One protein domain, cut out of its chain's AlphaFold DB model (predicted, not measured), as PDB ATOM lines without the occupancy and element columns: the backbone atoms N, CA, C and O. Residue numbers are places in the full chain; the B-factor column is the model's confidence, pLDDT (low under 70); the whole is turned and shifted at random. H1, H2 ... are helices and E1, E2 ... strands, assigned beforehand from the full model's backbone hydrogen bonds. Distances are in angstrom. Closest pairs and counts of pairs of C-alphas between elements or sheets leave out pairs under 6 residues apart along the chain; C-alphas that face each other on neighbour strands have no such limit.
ATOM      1  N   PRO A 425     283.208 192.437 267.505       85.06
ATOM      2  CA  PRO A 425     283.946 191.189 267.542       85.06
ATOM      3  C   PRO A 425     284.639 190.961 266.196       85.06
ATOM      4  O   PRO A 425     284.016 191.058 265.133       85.06
ATOM      5  N   VAL A 426     285.936 190.670 266.247       85.25
ATOM      6  CA  VAL A 426     286.759 190.302 265.094       85.25
ATOM      7  C   VAL A 426     287.248 188.878 265.304       85.25
ATOM      8  O   VAL A 426     288.153 188.622 266.095       85.25
ATOM      9  N   LEU A 427     286.629 187.950 264.583       82.94
ATOM     10  CA  LEU A 427     286.993 186.541 264.561       82.94
ATOM     11  C   LEU A 427     288.089 186.364 263.510       82.94
ATOM     12  O   LEU A 427     287.839 186.563 262.320       82.94
ATOM     13  N   THR A 428     289.299 186.009 263.932       74.50
ATOM     14  CA  THR A 428     290.431 185.810 263.017       74.50
ATOM     15  C   THR A 428     291.231 184.567 263.402       74.50
ATOM     16  O   THR A 428     291.440 184.325 264.590       74.50
ATOM     17  N   PRO A 429     291.733 183.776 262.430       58.44
ATOM     18  CA  PRO A 429     292.581 182.626 262.718       58.44
ATOM     19  C   PRO A 429     293.928 183.039 263.318       58.44
ATOM     20  O   PRO A 429     294.591 182.214 263.937       58.44
ATOM     21  N   THR A 430     294.365 184.290 263.117       53.56
ATOM     22  CA  THR A 430     295.656 184.786 263.613       53.56
ATOM     23  C   THR A 430     295.598 186.279 263.951       53.56
ATOM     24  O   THR A 430     295.033 187.044 263.163       53.56
ATOM     25  N   PRO A 431     296.278 186.742 265.016       51.03
ATOM     26  CA  PRO A 431     296.349 188.166 265.371       51.03
ATOM     27  C   PRO A 431     296.952 189.078 264.286       51.03
ATOM     28  O   PRO A 431     296.720 190.280 264.311       51.03
ATOM     29  N   LEU A 432     297.685 188.532 263.308       52.56
ATOM     30  CA  LEU A 432     298.298 189.301 262.214       52.56
ATOM     31  C   LEU A 432     297.331 189.651 261.067       52.56
ATOM     32  O   LEU A 432     297.694 190.410 260.174       52.56
ATOM     33  N   ALA A 433     296.112 189.106 261.062       58.41
ATOM     34  CA  ALA A 433     295.154 189.263 259.964       58.41
ATOM     35  C   ALA A 433     294.012 190.226 260.328       58.41
ATOM     36  O   ALA A 433     292.841 189.860 260.253       58.41
ATOM     37  N   VAL A 434     294.345 191.453 260.741       69.50
ATOM     38  CA  VAL A 434     293.356 192.511 261.011       69.50
ATOM     39  C   VAL A 434     293.160 193.353 259.742       69.50
ATOM     40  O   VAL A 434     294.103 194.010 259.297       69.50
ATOM     41  N   PRO A 435     291.964 193.359 259.122       73.56
ATOM     42  CA  PRO A 435     291.727 194.149 257.920       73.56
ATOM     43  C   PRO A 435     291.842 195.659 258.167       73.56
ATOM     44  O   PRO A 435     291.208 196.205 259.070       73.56
ATOM     45  N   GLY A 436     292.571 196.363 257.298       77.69
ATOM     46  CA  GLY A 436     292.830 197.802 257.451       77.69
ATOM     47  C   GLY A 436     291.581 198.697 257.470       77.69
ATOM     48  O   GLY A 436     291.624 199.783 258.042       77.69
ATOM     49  N   PHE A 437     290.441 198.249 256.921       84.25
ATOM     50  CA  PHE A 437     289.186 199.020 256.959       84.25
ATOM     51  C   PHE A 437     288.640 199.228 258.382       84.25
ATOM     52  O   PHE A 437     287.796 200.104 258.590       84.25
ATOM     53  N   LEU A 438     289.103 198.433 259.353       83.94
ATOM     54  CA  LEU A 438     288.728 198.555 260.758       83.94
ATOM     55  C   LEU A 438     289.252 199.863 261.376       83.94
ATOM     56  O   LEU A 438     288.519 200.500 262.139       83.94
ATOM     57  N   GLY A 439     290.438 200.338 260.965       79.69
ATOM     58  CA  GLY A 439     291.088 201.539 261.514       79.69
ATOM     59  C   GLY A 439     291.127 201.525 263.048       79.69
ATOM     60  O   GLY A 439     291.358 200.479 263.641       79.69
ATOM     61  N   ASP A 440     290.798 202.658 263.677       78.19
ATOM     62  CA  ASP A 440     290.784 202.814 265.145       78.19
ATOM     63  C   ASP A 440     289.482 202.332 265.822       78.19
ATOM     64  O   ASP A 440     289.158 202.745 266.937       78.19
ATOM     65  N   HIS A 441     288.667 201.510 265.148       77.81
ATOM     66  CA  HIS A 441     287.426 201.015 265.751       77.81
ATOM     67  C   HIS A 441     287.761 200.144 266.973       77.81
ATOM     68  O   HIS A 441     288.640 199.296 266.858       77.81
ATOM     69  N   PRO A 442     287.069 200.275 268.120       75.50
ATOM     70  CA  PRO A 442     287.277 199.370 269.246       75.50
ATOM     71  C   PRO A 442     286.951 197.932 268.822       75.50
ATOM     72  O   PRO A 442     285.845 197.668 268.328       75.50
ATOM     73  N   LEU A 443     287.924 197.032 268.980       76.62
ATOM     74  CA  LEU A 443     287.838 195.631 268.566       76.62
ATOM     75  C   LEU A 443     287.862 194.714 269.785       76.62
ATOM     76  O   LEU A 443     288.669 194.898 270.694       76.62
ATOM     77  N   GLU A 444     287.031 193.683 269.750       76.94
ATOM     78  CA  GLU A 444     287.187 192.493 270.580       76.94
ATOM     79  C   GLU A 444     287.733 191.386 269.673       76.94
ATOM     80  O   GLU A 444     287.007 190.846 268.841       76.94
ATOM     81  N   ILE A 445     289.037 191.106 269.751       71.81
ATOM     82  CA  ILE A 445     289.658 190.089 268.896       71.81
ATOM     83  C   ILE A 445     289.513 188.727 269.573       71.81
ATOM     84  O   ILE A 445     290.127 188.472 270.607       71.81
ATOM     85  N   ASP A 446     288.724 187.849 268.964       68.38
ATOM     86  CA  ASP A 446     288.578 186.456 269.386       68.38
ATOM     87  C   ASP A 446     289.614 185.622 268.621       68.38
ATOM     88  O   ASP A 446     289.433 185.278 267.446       68.38
ATOM     89  N   ILE A 447     290.753 185.386 269.279       61.81
ATOM     90  CA  ILE A 447     291.833 184.528 268.790       61.81
ATOM     91  C   ILE A 447     291.606 183.158 269.406       61.81
ATOM     92  O   ILE A 447     291.827 182.966 270.599       61.81
ATOM     93  N   THR A 448     291.197 182.181 268.606       52.44
ATOM     94  CA  THR A 448     290.833 180.877 269.170       52.44
ATOM     95  C   THR A 448     292.032 180.010 269.538       52.44
ATOM     96  O   THR A 448     291.823 178.963 270.135       52.44
ATOM     97  N   GLY A 449     293.270 180.404 269.199       44.59
ATOM     98  CA  GLY A 449     294.520 179.700 269.553       44.59
ATOM     99  C   GLY A 449     294.700 178.309 268.917       44.59
ATOM    100  O   GLY A 449     295.821 177.852 268.731       44.59
ATOM    101  N   GLU A 450     293.599 177.678 268.521       46.06
ATOM    102  CA  GLU A 450     293.463 176.404 267.827       46.06
ATOM    103  C   GLU A 450     292.929 176.627 266.398       46.06
ATOM    104  O   GLU A 450     292.311 177.670 266.134       46.06
ATOM    105  N   PRO A 451     293.113 175.669 265.463       50.72
ATOM    106  CA  PRO A 451     292.512 175.728 264.132       50.72
ATOM    107  C   PRO A 451     290.992 175.907 264.236       50.72
ATOM    108  O   PRO A 451     290.268 174.986 264.614       50.72
ATOM    109  N   VAL A 452     290.494 177.103 263.915       59.75
ATOM    110  CA  VAL A 452     289.065 177.396 264.054       59.75
ATOM    111  C   VAL A 452     288.292 176.672 262.967       59.75
ATOM    112  O   VAL A 452     288.537 176.888 261.779       59.75
ATOM    113  N   SER A 453     287.317 175.857 263.368       75.56
ATOM    114  CA  SER A 453     286.343 175.289 262.436       75.56
ATOM    115  C   SER A 453     285.600 176.429 261.719       75.56
ATOM    116  O   SER A 453     284.951 177.244 262.396       75.56
ATOM    117  N   PRO A 454     285.627 176.498 260.371       84.38
ATOM    118  CA  PRO A 454     284.864 177.504 259.638       84.38
ATOM    119  C   PRO A 454     283.362 177.430 259.931       84.38
ATOM    120  O   PRO A 454     282.696 178.459 259.979       84.38
ATOM    121  N   ALA A 455     282.840 176.233 260.223       86.44
ATOM    122  CA  ALA A 455     281.440 176.028 260.583       86.44
ATOM    123  C   ALA A 455     281.068 176.710 261.911       86.44
ATOM    124  O   ALA A 455     280.120 177.495 261.966       86.44
ATOM    125  N   ALA A 456     281.863 176.479 262.958       80.12
ATOM    126  CA  ALA A 456     281.628 177.073 264.273       80.12
ATOM    127  C   ALA A 456     281.798 178.602 264.250       80.12
ATOM    128  O   ALA A 456     281.084 179.333 264.941       80.12
ATOM    129  N   THR A 457     282.742 179.090 263.443       83.81
ATOM    130  CA  THR A 457     283.021 180.526 263.307       83.81
ATOM    131  C   THR A 457     281.938 181.237 262.506       83.81
ATOM    132  O   THR A 457     281.474 182.291 262.937       83.81
ATOM    133  N   LEU A 458     281.455 180.631 261.411       88.31
ATOM    134  CA  LEU A 458     280.288 181.117 260.673       88.31
ATOM    135  C   LEU A 458     279.082 181.246 261.609       88.31
ATOM    136  O   LEU A 458     278.455 182.300 261.636       88.31
ATOM    137  N   SER A 459     278.775 180.212 262.400       83.44
ATOM    138  CA  SER A 459     277.662 180.245 263.360       83.44
ATOM    139  C   SER A 459     277.775 181.442 264.313       83.44
ATOM    140  O   SER A 459     276.850 182.250 264.392       83.44
ATOM    141  N   ARG A 460     278.945 181.637 264.943       81.81
ATOM    142  CA  ARG A 460     279.217 182.804 265.804       81.81
ATOM    143  C   ARG A 460     279.047 184.137 265.072       81.81
ATOM    144  O   ARG A 460     278.401 185.030 265.612       81.81
ATOM    145  N   HIS A 461     279.601 184.269 263.868       86.62
ATOM    146  CA  HIS A 461     279.519 185.486 263.050       86.62
ATOM    147  C   HIS A 461     278.076 185.829 262.671       86.62
ATOM    148  O   HIS A 461     277.642 186.974 262.786       86.62
ATOM    149  N   LEU A 462     277.300 184.829 262.251       82.50
ATOM    150  CA  LEU A 462     275.899 185.024 261.898       82.50
ATOM    151  C   LEU A 462     275.057 185.426 263.110       82.50
ATOM    152  O   LEU A 462     274.137 186.233 262.939       82.50
ATOM    153  N   ASP A 463     275.395 184.907 264.293       77.38
ATOM    154  CA  ASP A 463     274.637 185.120 265.522       77.38
ATOM    155  C   ASP A 463     274.979 186.429 266.240       77.38
ATOM    156  O   ASP A 463     274.080 187.156 266.664       77.38
ATOM    157  N   ARG A 464     276.269 186.760 266.349       77.12
ATOM    158  CA  ARG A 464     276.756 187.952 267.063       77.12
ATOM    159  C   ARG A 464     276.962 189.166 266.156       77.12
ATOM    160  O   ARG A 464     277.036 190.287 266.651       77.12
ATOM    161  N   GLY A 465     277.040 188.965 264.842       83.19
ATOM    162  CA  GLY A 465     277.596 189.966 263.934       83.19
ATOM    163  C   GLY A 465     279.105 190.126 264.146       83.19
ATOM    164  O   GLY A 465     279.736 189.324 264.831       83.19
ATOM    165  N   GLY A 466     279.683 191.171 263.559       87.31
ATOM    166  CA  GLY A 466     281.117 191.449 263.628       87.31
ATOM    167  C   GLY A 466     281.832 191.283 262.297       87.31
ATOM    168  O   GLY A 466     281.235 191.443 261.225       87.31
ATOM    169  N   VAL A 467     283.130 191.002 262.382       89.19
ATOM    170  CA  VAL A 467     283.997 190.685 261.247       89.19
ATOM    171  C   VAL A 467     284.553 189.285 261.428       89.19
ATOM    172  O   VAL A 467     285.104 188.958 262.473       89.19
ATOM    173  N   TRP A 468     284.446 188.476 260.386       90.50
ATOM    174  CA  TRP A 468     285.021 187.148 260.309       90.50
ATOM    175  C   TRP A 468     286.060 187.114 259.197       90.50
ATOM    176  O   TRP A 468     285.747 187.344 258.034       90.50
ATOM    177  N   VAL A 469     287.304 186.831 259.561       86.38
ATOM    178  CA  VAL A 469     288.400 186.565 258.635       86.38
ATOM    179  C   VAL A 469     288.691 185.076 258.716       86.38
ATOM    180  O   VAL A 469     288.949 184.573 259.800       86.38
ATOM    181  N   GLN A 470     288.665 184.363 257.594       85.31
ATOM    182  CA  GLN A 470     288.962 182.932 257.535       85.31
ATOM    183  C   GLN A 470     289.886 182.637 256.375       85.31
ATOM    184  O   GLN A 470     289.632 183.081 255.262       85.31
ATOM    185  N   ARG A 471     290.908 181.815 256.608       79.12
ATOM    186  CA  ARG A 471     291.664 181.196 255.522       79.12
ATOM    187  C   ARG A 471     291.104 179.807 255.239       79.12
ATOM    188  O   ARG A 471     290.887 179.038 256.174       79.12
ATOM    189  N   PHE A 472     290.929 179.489 253.963       77.00
ATOM    190  CA  PHE A 472     290.459 178.189 253.498       77.00
ATOM    191  C   PHE A 472     291.553 177.393 252.796       77.00
ATOM    192  O   PHE A 472     292.507 177.939 252.235       77.00
ATOM    193  N   SER A 473     291.392 176.074 252.829       70.75
ATOM    194  CA  SER A 473     292.299 175.128 252.184       70.75
ATOM    195  C   SER A 473     292.088 175.091 250.669       70.75
ATOM    196  O   SER A 473     293.044 175.145 249.893       70.75
ATOM    197  N   ARG A 474     290.813 175.081 250.269       73.12
ATOM    198  CA  ARG A 474     290.322 174.947 248.899       73.12
ATOM    199  C   ARG A 474     289.459 176.145 248.532       73.12
ATOM    200  O   ARG A 474     288.717 176.662 249.365       73.12
ATOM    201  N   PHE A 475     289.508 176.551 247.266       74.06
ATOM    202  CA  PHE A 475     288.621 177.600 246.760       74.06
ATOM    203  C   PHE A 475     287.155 177.166 246.762       74.06
ATOM    204  O   PHE A 475     286.290 177.986 247.038       74.06
ATOM    205  N   GLU A 476     286.872 175.882 246.530       79.94
ATOM    206  CA  GLU A 476     285.509 175.349 246.621       79.94
ATOM    207  C   GLU A 476     284.909 175.511 248.028       79.94
ATOM    208  O   GLU A 476     283.755 175.915 248.161       79.94
ATOM    209  N   GLU A 477     285.704 175.246 249.069       84.25
ATOM    210  CA  GLU A 477     285.305 175.430 250.467       84.25
ATOM    211  C   GLU A 477     285.066 176.920 250.759       84.25
ATOM    212  O   GLU A 477     284.029 177.294 251.304       84.25
ATOM    213  N   LEU A 478     285.977 177.786 250.302       85.38
ATOM    214  CA  LEU A 478     285.835 179.238 250.405       85.38
ATOM    215  C   LEU A 478     284.545 179.736 249.742       85.38
ATOM    216  O   LEU A 478     283.785 180.462 250.375       85.38
ATOM    217  N   SER A 479     284.284 179.333 248.494       87.44
ATOM    218  CA  SER A 479     283.070 179.713 247.760       87.44
ATOM    219  C   SER A 479     281.811 179.239 248.477       87.44
ATOM    220  O   SER A 479     280.842 179.982 248.566       87.44
ATOM    221  N   TYR A 480     281.835 178.031 249.042       91.94
ATOM    222  CA  TYR A 480     280.716 177.515 249.822       91.94
ATOM    223  C   TYR A 480     280.418 178.399 251.042       91.94
ATOM    224  O   TYR A 480     279.281 178.829 251.222       91.94
ATOM    225  N   PHE A 481     281.422 178.733 251.856       92.94
ATOM    226  CA  PHE A 481     281.215 179.590 253.030       92.94
ATOM    227  C   PHE A 481     280.887 181.049 252.678       92.94
ATOM    228  O   PHE A 481     280.140 181.693 253.417       92.94
ATOM    229  N   ASP A 482     281.383 181.556 251.549       91.31
ATOM    230  CA  ASP A 482     281.005 182.862 251.003       91.31
ATOM    231  C   ASP A 482     279.518 182.913 250.618       91.31
ATOM    232  O   ASP A 482     278.794 183.823 251.032       91.31
ATOM    233  N   GLU A 483     279.029 181.889 249.907       89.75
ATOM    234  CA  GLU A 483     277.611 181.732 249.562       89.75
ATOM    235  C   GLU A 483     276.738 181.681 250.828       89.75
ATOM    236  O   GLU A 483     275.722 182.380 250.909       89.75
ATOM    237  N   LEU A 484     277.157 180.922 251.850       92.06
ATOM    238  CA  LEU A 484     276.453 180.836 253.135       92.06
ATOM    239  C   LEU A 484     276.368 182.190 253.852       92.06
ATOM    240  O   LEU A 484     275.288 182.600 254.292       92.06
ATOM    241  N   ALA A 485     277.504 182.880 253.985       91.12
ATOM    242  CA  ALA A 485     277.592 184.158 254.681       91.12
ATOM    243  C   ALA A 485     276.761 185.233 253.964       91.12
ATOM    244  O   ALA A 485     275.971 185.930 254.610       91.12
ATOM    245  N   THR A 486     276.871 185.301 252.636       88.50
ATOM    246  CA  THR A 486     276.132 186.234 251.773       88.50
ATOM    247  C   THR A 486     274.625 185.989 251.840       88.50
ATOM    248  O   THR A 486     273.843 186.923 252.033       88.50
ATOM    249  N   ALA A 487     274.186 184.727 251.764       86.38
ATOM    250  CA  ALA A 487     272.773 184.371 251.888       86.38
ATOM    251  C   ALA A 487     272.171 184.790 253.242       86.38
ATOM    252  O   ALA A 487     270.972 185.068 253.333       86.38
ATOM    253  N   CYS A 488     272.992 184.886 254.288       86.06
ATOM    254  CA  CYS A 488     272.578 185.307 255.625       86.06
ATOM    255  C   CYS A 488     272.823 186.801 255.906       86.06
ATOM    256  O   CYS A 488     272.731 187.233 257.058       86.06
ATOM    257  N   GLY A 489     273.120 187.578 254.861       86.50
ATOM    258  CA  GLY A 489     273.267 189.028 254.916       86.50
ATOM    259  C   GLY A 489     274.664 189.527 255.247       86.50
ATOM    260  O   GLY A 489     274.826 190.712 255.448       86.50
ATOM    261  N   SER A 490     275.694 188.693 255.308       90.12
ATOM    262  CA  SER A 490     277.046 189.242 255.473       90.12
ATOM    263  C   SER A 490     277.524 189.871 254.166       90.12
ATOM    264  O   SER A 490     277.385 189.266 253.106       90.12
ATOM    265  N   ALA A 491     278.134 191.051 254.243       89.69
ATOM    266  CA  ALA A 491     278.948 191.563 253.148       89.69
ATOM    267  C   ALA A 491     280.283 190.812 253.148       89.69
ATOM    268  O   ALA A 491     280.889 190.656 254.210       89.69
ATOM    269  N   THR A 492     280.748 190.352 251.992       90.38
ATOM    270  CA  THR A 492     281.951 189.521 251.900       90.38
ATOM    271  C   THR A 492     282.963 190.065 250.900       90.38
ATOM    272  O   THR A 492     282.633 190.757 249.935       90.38
ATOM    273  N   VAL A 493     284.232 189.761 251.159       84.50
ATOM    274  CA  VAL A 493     285.367 190.015 250.275       84.50
ATOM    275  C   VAL A 493     286.233 188.769 250.258       84.50
ATOM    276  O   VAL A 493     286.606 188.250 251.311       84.50
ATOM    277  N   GLN A 494     286.583 188.314 249.061       80.88
ATOM    278  CA  GLN A 494     287.557 187.248 248.873       80.88
ATOM    279  C   GLN A 494     288.917 187.861 248.524       80.88
ATOM    280  O   GLN A 494     289.023 188.663 247.598       80.88
ATOM    281  N   ALA A 495     289.961 187.479 249.257       71.88
ATOM    282  CA  ALA A 495     291.336 187.910 249.019       71.88
ATOM    283  C   ALA A 495     292.260 186.683 248.997       71.88
ATOM    284  O   ALA A 495     292.682 186.166 250.034       71.88
ATOM    285  N   GLY A 496     292.544 186.162 247.801       71.25
ATOM    286  CA  GLY A 496     293.206 184.863 247.658       71.25
ATOM    287  C   GLY A 496     292.360 183.754 248.292       71.25
ATOM    288  O   GLY A 496     291.192 183.605 247.957       71.25
ATOM    289  N   ARG A 497     292.936 182.992 249.232       74.75
ATOM    290  CA  ARG A 497     292.205 181.971 250.011       74.75
ATOM    291  C   ARG A 497     291.600 182.506 251.316       74.75
ATOM    292  O   ARG A 497     291.217 181.707 252.170       74.75
ATOM    293  N   TYR A 498     291.549 183.824 251.499       79.25
ATOM    294  CA  TYR A 498     290.869 184.435 252.636       79.25
ATOM    295  C   TYR A 498     289.449 184.849 252.264       79.25
ATOM    296  O   TYR A 498     289.239 185.503 251.244       79.25
ATOM    297  N   LEU A 499     288.498 184.514 253.128       86.12
ATOM    298  CA  LEU A 499     287.176 185.121 253.181       86.12
ATOM    299  C   LEU A 499     287.171 186.146 254.310       86.12
ATOM    300  O   LEU A 499     287.517 185.820 255.444       86.12
ATOM    301  N   ILE A 500     286.767 187.369 254.000       88.75
ATOM    302  CA  ILE A 500     286.505 188.415 254.982       88.75
ATOM    303  C   ILE A 500     285.017 188.726 254.896       88.75
ATOM    304  O   ILE A 500     284.564 189.302 253.912       88.75
ATOM    305  N   ALA A 501     284.256 188.337 255.909       91.56
ATOM    306  CA  ALA A 501     282.830 188.599 256.021       91.56
ATOM    307  C   ALA A 501     282.570 189.639 257.114       91.56
ATOM    308  O   ALA A 501     283.212 189.635 258.160       91.56
ATOM    309  N   MET A 502     281.607 190.527 256.898       90.06
ATOM    310  CA  MET A 502     281.215 191.549 257.859       90.06
ATOM    311  C   MET A 502     279.694 191.624 257.955       90.06
ATOM    312  O   MET A 502     278.990 191.676 256.947       90.06
ATOM    313  N   LYS A 503     279.194 191.686 259.189       89.19
ATOM    314  CA  LYS A 503     277.781 191.889 259.512       89.19
ATOM    315  C   LYS A 503     277.695 192.903 260.651       89.19
ATOM    316  O   LYS A 503     277.901 192.560 261.811       89.19
ATOM    317  N   SER A 504     277.461 194.176 260.322       85.75
ATOM    318  CA  SER A 504     277.491 195.276 261.298       85.75
ATOM    319  C   SER A 504     276.448 196.359 261.016       85.75
ATOM    320  O   SER A 504     276.262 196.782 259.873       85.75
ATOM    321  N   GLY A 505     275.815 196.856 262.084       79.50
ATOM    322  CA  GLY A 505     274.909 198.009 262.063       79.50
ATOM    323  C   GLY A 505     275.615 199.369 261.955       79.50
ATOM    324  O   GLY A 505     274.961 200.362 261.636       79.50
ATOM    325  N   ASN A 506     276.945 199.434 262.095       84.00
ATOM    326  CA  ASN A 506     277.708 200.682 262.004       84.00
ATOM    327  C   ASN A 506     277.873 201.163 260.543       84.00
ATOM    328  O   ASN A 506     278.645 200.593 259.770       84.00
ATOM    329  N   VAL A 507     277.177 202.249 260.181       85.25
ATOM    330  CA  VAL A 507     277.178 202.841 258.825       85.25
ATOM    331  C   VAL A 507     278.586 203.242 258.374       85.25
ATOM    332  O   VAL A 507     278.995 202.929 257.256       85.25
ATOM    333  N   ALA A 508     279.353 203.915 259.237       85.12
ATOM    334  CA  ALA A 508     280.686 204.403 258.892       85.12
ATOM    335  C   ALA A 508     281.647 203.238 258.614       85.12
ATOM    336  O   ALA A 508     282.388 203.250 257.629       85.12
ATOM    337  N   LEU A 509     281.587 202.193 259.443       86.88
ATOM    338  CA  LEU A 509     282.349 200.968 259.232       86.88
ATOM    339  C   LEU A 509     281.948 200.271 257.928       86.88
ATOM    340  O   LEU A 509     282.830 199.899 257.156       86.88
ATOM    341  N   ARG A 510     280.646 200.152 257.635       88.25
ATOM    342  CA  ARG A 510     280.184 199.543 256.381       88.25
ATOM    343  C   ARG A 510     280.670 200.280 255.145       88.25
ATOM    344  O   ARG A 510     281.066 199.640 254.178       88.25
ATOM    345  N   ARG A 511     280.696 201.613 255.172       86.06
ATOM    346  CA  ARG A 511     281.240 202.410 254.062       86.06
ATOM    347  C   ARG A 511     282.728 202.165 253.857       86.06
ATOM    348  O   ARG A 511     283.152 201.985 252.718       86.06
ATOM    349  N   ARG A 512     283.509 202.081 254.942       87.62
ATOM    350  CA  ARG A 512     284.926 201.684 254.869       87.62
ATOM    351  C   ARG A 512     285.082 200.274 254.299       87.62
ATOM    352  O   ARG A 512     285.948 200.067 253.457       87.62
ATOM    353  N   PHE A 513     284.216 199.334 254.683       87.75
ATOM    354  CA  PHE A 513     284.213 197.985 254.118       87.75
ATOM    355  C   PHE A 513     283.852 197.962 252.632       87.75
ATOM    356  O   PHE A 513     284.541 197.299 251.875       87.75
ATOM    357  N   LYS A 514     282.836 198.711 252.178       85.00
ATOM    358  CA  LYS A 514     282.502 198.832 250.746       85.00
ATOM    359  C   LYS A 514     283.665 199.428 249.951       85.00
ATOM    360  O   LYS A 514     283.977 198.948 248.866       85.00
ATOM    361  N   ALA A 515     284.333 200.448 250.490       80.12
ATOM    362  CA  ALA A 515     285.526 201.023 249.870       80.12
ATOM    363  C   ALA A 515     286.670 199.998 249.785       80.12
ATOM    364  O   ALA A 515     287.280 199.850 248.731       80.12
ATOM    365  N   PHE A 516     286.900 199.239 250.859       81.69
ATOM    366  CA  PHE A 516     287.854 198.132 250.890       81.69
ATOM    367  C   PHE A 516     287.486 197.027 249.888       81.69
ATOM    368  O   PHE A 516     288.316 196.606 249.094       81.69
ATOM    369  N   GLN A 517     286.224 196.603 249.844       78.31
ATOM    370  CA  GLN A 517     285.725 195.641 248.866       78.31
ATOM    371  C   GLN A 517     286.008 196.121 247.445       78.31
ATOM    372  O   GLN A 517     286.511 195.340 246.653       78.31
ATOM    373  N   ARG A 518     285.765 197.398 247.129       72.94
ATOM    374  CA  ARG A 518     286.051 197.985 245.809       72.94
ATOM    375  C   ARG A 518     287.550 198.050 245.504       72.94
ATOM    376  O   ARG A 518     287.949 197.715 244.394       72.94
ATOM    377  N   SER A 519     288.389 198.412 246.480       67.19
ATOM    378  CA  SER A 519     289.848 198.464 246.290       67.19
ATOM    379  C   SER A 519     290.464 197.079 246.075       67.19
ATOM    380  O   SER A 519     291.446 196.948 245.353       67.19
ATOM    381  N   TRP A 520     289.884 196.044 246.686       60.62
ATOM    382  CA  TRP A 520     290.285 194.645 246.504       60.62
ATOM    383  C   TRP A 520     289.545 193.944 245.362       60.62
ATOM    384  O   TRP A 520     290.020 192.926 244.872       60.62
ATOM    385  N   ALA A 521     288.425 194.491 244.889       52.34
ATOM    386  CA  ALA A 521     287.696 193.995 243.723       52.34
ATOM    387  C   ALA A 521     288.398 194.310 242.396       52.34
ATOM    388  O   ALA A 521     287.968 193.824 241.349       52.34
ATOM    389  N   HIS A 522     289.512 195.046 242.426       46.44
ATOM    390  CA  HIS A 522     290.359 195.298 241.260       46.44
ATOM    391  C   HIS A 522     291.450 194.254 240.998       46.44
ATOM    392  O   HIS A 522     292.486 194.543 240.399       46.44
TER     393      HIS A 522
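AT A GLANCE: This is residues 425 to 522 of the 840 residues of the protein "Ribulose-phosphate 3-epimerase" of Methylomonas methanica (strain MC09) (UniProt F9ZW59). A twisted sheet of five strands forms a middle layer, with two helices, H1 and H2, side by side over one face and a third, H3, over part of the other. H3 covers the E5 and E4 end of that second face, and the long link between E1 and E2 has no named element. The printed part has 98 residues with three named helices and five named strands, in the order E1, E2, H1, E3, H2, E4, E5, H3. The sheet runs E2, E1, E3, E5, E4 and is mixed, and the class is mixed, helices and strands. The whole is compact, with a radius of gyration of the C-alphas of 12.3 A, and rounded, with spans of 30 by 29 by 24 A.

IN THESE COORDINATES: E1, residues 425 to 428, begins at C-alpha 425 (283.946, 191.189, 267.542) and is 9.6 A long. E2, residues 443 to 447, is 11.8 A long. H1, residues 454 to 464, measures 15.2 A, and E3, residues 466 to 471, measures 16.8 A from C-alpha 466 (281.117, 191.449, 263.628). H2, residues 475 to 487, is 18.0 A long. E4, residues 491 to 495, is 13.6 A long, and E5, residues 498 to 503, 16.6 A. H3, residues 507 to 520, measures 19.8 A and ends at C-alpha 520 (290.285, 194.645, 246.504).

HOW THE PARTS SIT: E2 and E1 are parallel, with N 426 and O 444 2.8 A apart, within hydrogen-bond range. E1 and E3 are parallel, with N 427 and O 467 at 2.8 A. E3 and E5 are antiparallel, with N 468 and O 501 at 2.8 A. E4 and E5 form an antiparallel hairpin, with N 493 and O 500 at 2.8 A. E2, H1, E3 and E3, H2, E4 are split strand-helix-strand units, two strands running the same way with another strand between them in the sheet; both crossovers are right-handed. H1 is over E3, at a height over the sheet of 8.9 A; the closest C-alphas, of His 461 and Trp 468, are 6.4 A apart. H2, on the same face, is over E5 and E4; the C-alphas of Leu 478 and Leu 499, the closest of H2 and E5, are 6.6 A apart. H2 touches H1 with residues 481 to 485 alone, at a shallow tilt of 18 degrees, the same way; their closest C-alphas, of Leu 458 and Ala 485, are 7.2 A apart. H3, on the opposite face, is over E5 and E4 at a height of 9.6 A, with the C-alphas of Val 493 and Gln 517, the closest of E4 and H3, 5.8 A apart. H3 is apart from H1 and H2. In H1, H2 and H3 every O i to N i+4 pair is within hydrogen-bond range.

THE WHOLE: The two C-alphas farthest apart, of Asp 440 and Glu 476, are 33.5 A apart. The printed part has no cut. The link from E1 to E2, residues 429 to 442, is long. The mean pLDDT of the printed part is 78.4; residues 429 to 434, 446 to 452 and 519 to 522 are under 70.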